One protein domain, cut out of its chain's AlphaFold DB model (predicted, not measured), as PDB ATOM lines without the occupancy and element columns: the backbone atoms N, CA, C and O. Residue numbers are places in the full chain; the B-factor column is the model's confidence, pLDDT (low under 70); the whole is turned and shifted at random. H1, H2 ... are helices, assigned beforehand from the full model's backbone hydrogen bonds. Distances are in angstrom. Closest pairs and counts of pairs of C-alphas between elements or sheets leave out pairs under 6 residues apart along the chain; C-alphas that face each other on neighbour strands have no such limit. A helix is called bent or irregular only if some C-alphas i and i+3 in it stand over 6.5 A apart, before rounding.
ATOM      1  N   ILE A   3     252.820 242.250 170.809       69.62
ATOM      2  CA  ILE A   3     253.011 240.943 171.463       69.62
ATOM      3  C   ILE A   3     251.862 240.558 172.414       69.62
ATOM      4  O   ILE A   3     251.461 239.399 172.451       69.62
ATOM      5  N   GLU A   4     251.279 241.507 173.151       69.00
ATOM      6  CA  GLU A   4     250.167 241.208 174.070       69.00
ATOM      7  C   GLU A   4     248.908 240.725 173.338       69.00
ATOM      8  O   GLU A   4     248.112 239.989 173.915       69.00
ATOM      9  N   LYS A   5     248.718 241.126 172.074       68.38
ATOM     10  CA  LYS A   5     247.597 240.648 171.253       68.38
ATOM     11  C   LYS A   5     247.789 239.180 170.865       68.38
ATOM     12  O   LYS A   5     246.844 238.410 170.971       68.38
ATOM     13  N   PHE A   6     249.016 238.776 170.527       66.38
ATOM     14  CA  PHE A   6     249.344 237.382 170.194       66.38
ATOM     15  C   PHE A   6     249.135 236.419 171.370       66.38
ATOM     16  O   PHE A   6     248.658 235.308 171.170       66.38
ATOM     17  N   PHE A   7     249.432 236.842 172.602       65.88
ATOM     18  CA  PHE A   7     249.196 236.009 173.789       65.88
ATOM     19  C   PHE A   7     247.726 235.956 174.231       65.88
ATOM     20  O   PHE A   7     247.348 235.054 174.979       65.88
ATOM     21  N   LYS A   8     246.883 236.899 173.787       70.88
ATOM     22  CA  LYS A   8     245.438 236.881 174.071       70.88
ATOM     23  C   LYS A   8     244.670 235.912 173.176       70.88
ATOM     24  O   LYS A   8     243.665 235.369 173.618       70.88
ATOM     25  N   GLU A   9     245.153 235.683 171.960       75.62
ATOM     26  CA  GLU A   9     244.500 234.846 170.952       75.62
ATOM     27  C   GLU A   9     245.343 233.604 170.642       75.62
ATOM     28  O   GLU A   9     245.660 233.328 169.488       75.62
ATOM     29  N   ILE A  10     245.740 232.850 171.676       83.44
ATOM     30  CA  ILE A  10     246.390 231.550 171.460       83.44
ATOM     31  C   ILE A  10     245.363 230.628 170.783       83.44
ATOM     32  O   ILE A  10     244.330 230.335 171.394       83.44
ATOM     33  N   PRO A  11     245.602 230.186 169.535       87.62
ATOM     34  CA  PRO A  11     244.644 229.366 168.814       87.62
ATOM     35  C   PRO A  11     244.608 227.954 169.394       87.62
ATOM     36  O   PRO A  11     245.603 227.445 169.911       87.62
ATOM     37  N   VAL A  12     243.459 227.303 169.245       92.44
ATOM     38  CA  VAL A  12     243.348 225.862 169.466       92.44
ATOM     39  C   VAL A  12     243.868 225.146 168.221       92.44
ATOM     40  O   VAL A  12     243.463 225.477 167.107       92.44
ATOM     41  N   LEU A  13     244.772 224.185 168.405       94.81
ATOM     42  CA  LEU A  13     245.320 223.359 167.333       94.81
ATOM     43  C   LEU A  13     244.870 221.916 167.535       94.81
ATOM     44  O   LEU A  13     245.099 221.328 168.589       94.81
ATOM     45  N   GLU A  14     244.254 221.338 166.514       97.19
ATOM     46  CA  GLU A  14     243.749 219.970 166.538       97.19
ATOM     47  C   GLU A  14     244.546 219.100 165.562       97.19
ATOM     48  O   GLU A  14     244.915 219.524 164.466       97.19
ATOM     49  N   THR A  15     244.833 217.877 165.984       96.31
ATOM     50  CA  THR A  15     245.446 216.823 165.172       96.31
ATOM     51  C   THR A  15     244.557 215.584 165.235       96.31
ATOM     52  O   THR A  15     243.528 215.593 165.901       96.31
ATOM     53  N   GLU A  16     244.961 214.486 164.600       98.06
ATOM     54  CA  GLU A  16     244.188 213.237 164.633       98.06
ATOM     55  C   GLU A  16     243.935 212.701 166.059       98.06
ATOM     56  O   GLU A  16     242.933 212.027 166.297       98.06
ATOM     57  N   HIS A  17     244.825 212.992 167.018       97.88
ATOM     58  CA  HIS A  17     244.756 212.430 168.374       97.88
ATOM     59  C   HIS A  17     244.871 213.454 169.505       97.88
ATOM     60  O   HIS A  17     244.669 213.096 170.663       97.88
ATOM     61  N   LEU A  18     245.232 214.704 169.207       97.25
ATOM     62  CA  LEU A  18     245.556 215.707 170.224       97.25
ATOM     63  C   LEU A  18     244.850 217.030 169.960       97.25
ATOM     64  O   LEU A  18     244.787 217.488 168.817       97.25
ATOM     65  N   LEU A  19     244.426 217.661 171.055       95.06
ATOM     66  CA  LEU A  19     243.907 219.020 171.109       95.06
ATOM     67  C   LEU A  19     244.861 219.889 171.936       95.06
ATOM     68  O   LEU A  19     244.912 219.781 173.159       95.06
ATOM     69  N   PHE A  20     245.602 220.774 171.276       94.56
ATOM     70  CA  PHE A  20     246.422 221.783 171.937       94.56
ATOM     71  C   PHE A  20     245.588 223.037 172.146       94.56
ATOM     72  O   PHE A  20     245.224 223.726 171.194       94.56
ATOM     73  N   ARG A  21     245.285 223.332 173.406       93.19
ATOM     74  CA  ARG A  21     244.501 224.495 173.816       93.19
ATOM     75  C   ARG A  21     245.207 225.251 174.930       93.19
ATOM     76  O   ARG A  21     246.211 224.799 175.476       93.19
ATOM     77  N   LYS A  22     244.651 226.407 175.277       91.06
ATOM     78  CA  LYS A  22     245.050 227.143 176.470       91.06
ATOM     79  C   LYS A  22     244.816 226.287 177.725       91.06
ATOM     80  O   LYS A  22     243.840 225.535 177.790       91.06
ATOM     81  N   ILE A  23     245.726 226.426 178.686       91.00
ATOM     82  CA  ILE A  23     245.589 225.860 180.029       91.00
ATOM     83  C   ILE A  23     244.449 226.579 180.755       91.00
ATOM     84  O   ILE A  23     244.409 227.813 180.782       91.00
ATOM     85  N   GLU A  24     243.565 225.797 181.357       91.81
ATOM     86  CA  GLU A  24     242.442 226.232 182.181       91.81
ATOM     87  C   GLU A  24     242.600 225.691 183.613       91.81
ATOM     88  O   GLU A  24     243.414 224.806 183.873       91.81
ATOM     89  N   LEU A  25     241.828 226.219 184.568       93.19
ATOM     90  CA  LEU A  25     241.933 225.805 185.978       93.19
ATOM     91  C   LEU A  25     241.593 224.326 186.207       93.19
ATOM     92  O   LEU A  25     242.104 223.717 187.142       93.19
ATOM     93  N   ASP A  26     240.774 223.741 185.339       94.62
ATOM     94  CA  ASP A  26     240.416 222.326 185.422       94.62
ATOM     95  C   ASP A  26     241.616 221.401 185.119       94.62
ATOM     96  O   ASP A  26     241.596 220.236 185.501       94.62
ATOM     97  N   ASP A  27     242.693 221.923 184.513       93.50
ATOM     98  CA  ASP A  27     243.918 221.168 184.203       93.50
ATOM     99  C   ASP A  27     244.893 221.087 185.388       93.50
ATOM    100  O   ASP A  27     245.958 220.480 185.276       93.50
ATOM    101  N   VAL A  28     244.588 221.732 186.522       94.25
ATOM    102  CA  VAL A  28     245.516 221.842 187.663       94.25
ATOM    103  C   VAL A  28     245.965 220.474 188.169       94.25
ATOM    104  O   VAL A  28     247.124 220.322 188.554       94.25
ATOM    105  N   ASP A  29     245.076 219.483 188.164       94.31
ATOM    106  CA  ASP A  29     245.403 218.138 188.630       94.31
ATOM    107  C   ASP A  29     246.382 217.425 187.687       94.31
ATOM    108  O   ASP A  29     247.401 216.915 188.160       94.31
ATOM    109  N   ASP A  30     246.128 217.479 186.378       93.62
ATOM    110  CA  ASP A  30     246.973 216.868 185.346       93.62
ATOM    111  C   ASP A  30     248.353 217.544 185.283       93.62
ATOM    112  O   ASP A  30     249.397 216.893 185.217       93.62
ATOM    113  N   LEU A  31     248.384 218.878 185.357       92.88
ATOM    114  CA  LEU A  31     249.632 219.638 185.359       92.88
ATOM    115  C   LEU A  31     250.435 219.400 186.637       92.88
ATOM    116  O   LEU A  31     251.664 219.342 186.584       92.88
ATOM    117  N   PHE A  32     249.771 219.265 187.787       93.94
ATOM    118  CA  PHE A  32     250.455 218.960 189.039       93.94
ATOM    119  C   PHE A  32     251.169 217.611 188.966       93.94
ATOM    120  O   PHE A  32     252.325 217.537 189.358       93.94
ATOM    121  N   GLU A  33     250.532 216.574 188.418       94.31
ATOM    122  CA  GLU A  33     251.161 215.259 188.252       94.31
ATOM    123  C   GLU A  33     252.481 215.349 187.470       94.31
ATOM    124  O   GLU A  33     253.498 214.812 187.907       94.31
ATOM    125  N   ILE A  34     252.489 216.110 186.372       91.50
ATOM    126  CA  ILE A  34     253.674 216.309 185.528       91.50
ATOM    127  C   ILE A  34     254.745 217.132 186.257       91.50
ATOM    128  O   ILE A  34     255.922 216.773 186.274       91.50
ATOM    129  N   PHE A  35     254.362 218.263 186.853       92.56
ATOM    130  CA  PHE A  35     255.318 219.208 187.439       92.56
ATOM    131  C   PHE A  35     255.763 218.852 188.861       92.56
ATOM    132  O   PHE A  35     256.658 219.504 189.400       92.56
ATOM    133  N   SER A  36     255.171 217.835 189.479       93.88
ATOM    134  CA  SER A  36     255.634 217.277 190.750       93.88
ATOM    135  C   SER A  36     256.701 216.196 190.592       93.88
ATOM    136  O   SER A  36     257.263 215.775 191.603       93.88
ATOM    137  N   ASP A  37     257.019 215.770 189.365       94.12
ATOM    138  CA  ASP A  37     258.098 214.821 189.098       94.12
ATOM    139  C   ASP A  37     259.468 215.540 189.004       94.12
ATOM    140  O   ASP A  37     259.688 216.370 188.106       94.12
ATOM    141  N   PRO A  38     260.430 215.240 189.902       91.50
ATOM    142  CA  PRO A  38     261.790 215.771 189.828       91.50
ATOM    143  C   PRO A  38     262.523 215.418 188.529       91.50
ATOM    144  O   PRO A  38     263.331 216.213 188.053       91.50
ATOM    145  N   GLU A  39     262.225 214.265 187.927       92.75
ATOM    146  CA  GLU A  39     262.843 213.828 186.674       92.75
ATOM    147  C   GLU A  39     262.327 214.638 185.481       92.75
ATOM    148  O   GLU A  39     263.043 214.825 184.505       92.75
ATOM    149  N   ILE A  40     261.118 215.194 185.542       88.00
ATOM    150  CA  ILE A  40     260.605 216.076 184.482       88.00
ATOM    151  C   ILE A  40     261.113 217.504 184.688       88.00
ATOM    152  O   ILE A  40     261.497 218.200 183.745       88.00
ATOM    153  N   THR A  41     261.137 217.953 185.939       90.50
ATOM    154  CA  THR A  41     261.456 219.343 186.280       90.50
ATOM    155  C   THR A  41     262.950 219.653 186.304       90.50
ATOM    156  O   THR A  41     263.303 220.824 186.200       90.50
ATOM    157  N   HIS A  42     263.846 218.655 186.335       89.56
ATOM    158  CA  HIS A  42     265.300 218.891 186.361       89.56
ATOM    159  C   HIS A  42     265.819 219.733 185.179       89.56
ATOM    160  O   HIS A  42     266.837 220.412 185.301       89.56
ATOM    161  N   SER A  43     265.148 219.662 184.023       88.38
ATOM    162  CA  SER A  43     265.506 220.401 182.801       88.38
ATOM    163  C   SER A  43     264.856 221.787 182.713       88.38
ATOM    164  O   SER A  43     265.060 222.512 181.738       88.38
TER     165      SER A  43
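This is residues 3 to 43 of the 54 residues of an uncharacterized protein of Bacillus clarus (UniProt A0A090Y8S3). An open chain with no packed core: the short helix H1 at one end, then a long loop, residues 9 to 24, that folds back on itself as a narrow hairpin, then the longer helix H2 running away from it, with the small turn of H3 close by at the far end. The hairpin is tied by one short antiparallel pairing, residues 13 to 14 with 19 to 20, and residues 14 to 19 stick out as its tip. The printed part has 41 residues, with three named helices in the order H1, H2, H3 and no named strand, and its class is all helix. It is only just loose, close to extended, with a radius of gyration of the C-alphas of 13.5 A and spans of 33 by 29 by 22 A.

H1 is residues 3 to 8, 9.0 A from first to last C-alpha, and begins with C-alpha 3 at (253.011, 240.943, 171.463). Residues 9 to 24 hold no named element, and their C-alphas lie 5 to 18 A from the mean of the C-alphas. H2 is residues 25 to 35, 15.0 A long, with C-alpha 25 at (241.933, 225.805, 185.978). It is irregular: C-alphas 26 and 29 are 7.3 A apart. H3 is residues 38 to 41, 5.0 A long, and ends with C-alpha 41 at (261.456, 219.343, 186.280).

H1 touches no helix; it is apart from H2 and apart from H3. H2 and H3 are close but not clearly touching, with 2 pairs of C-alphas within 8 A; the closest C-alphas are those of Phe 35 and Thr 41, 6.2 A apart. Their centres are 14.4 A apart. In H1 every O i to N i+4 pair is within hydrogen-bond range, in H2 5 of 7 are, and H3 with four residues is too short for such a pair.

The C-alphas farthest apart in the domain, those of Lys 5 and Glu 39, are 34.5 A apart, and those of Ile 3 and Ser 43, the first and last printed residues, 26.6 A. The printed part has no cut. The link from H1 to H2, 16 residues, is long, and the link from H2 to H3, 2 residues, is tight. H1, residues 24 to 30 and residues 32 to 43 stand free, as do residues 14 to 19. The mean pLDDT of the printed part is 88.9; residues 3 to 7 are under 70, and the mean for H1 is 68, against 94 for H2 and 91 for H3.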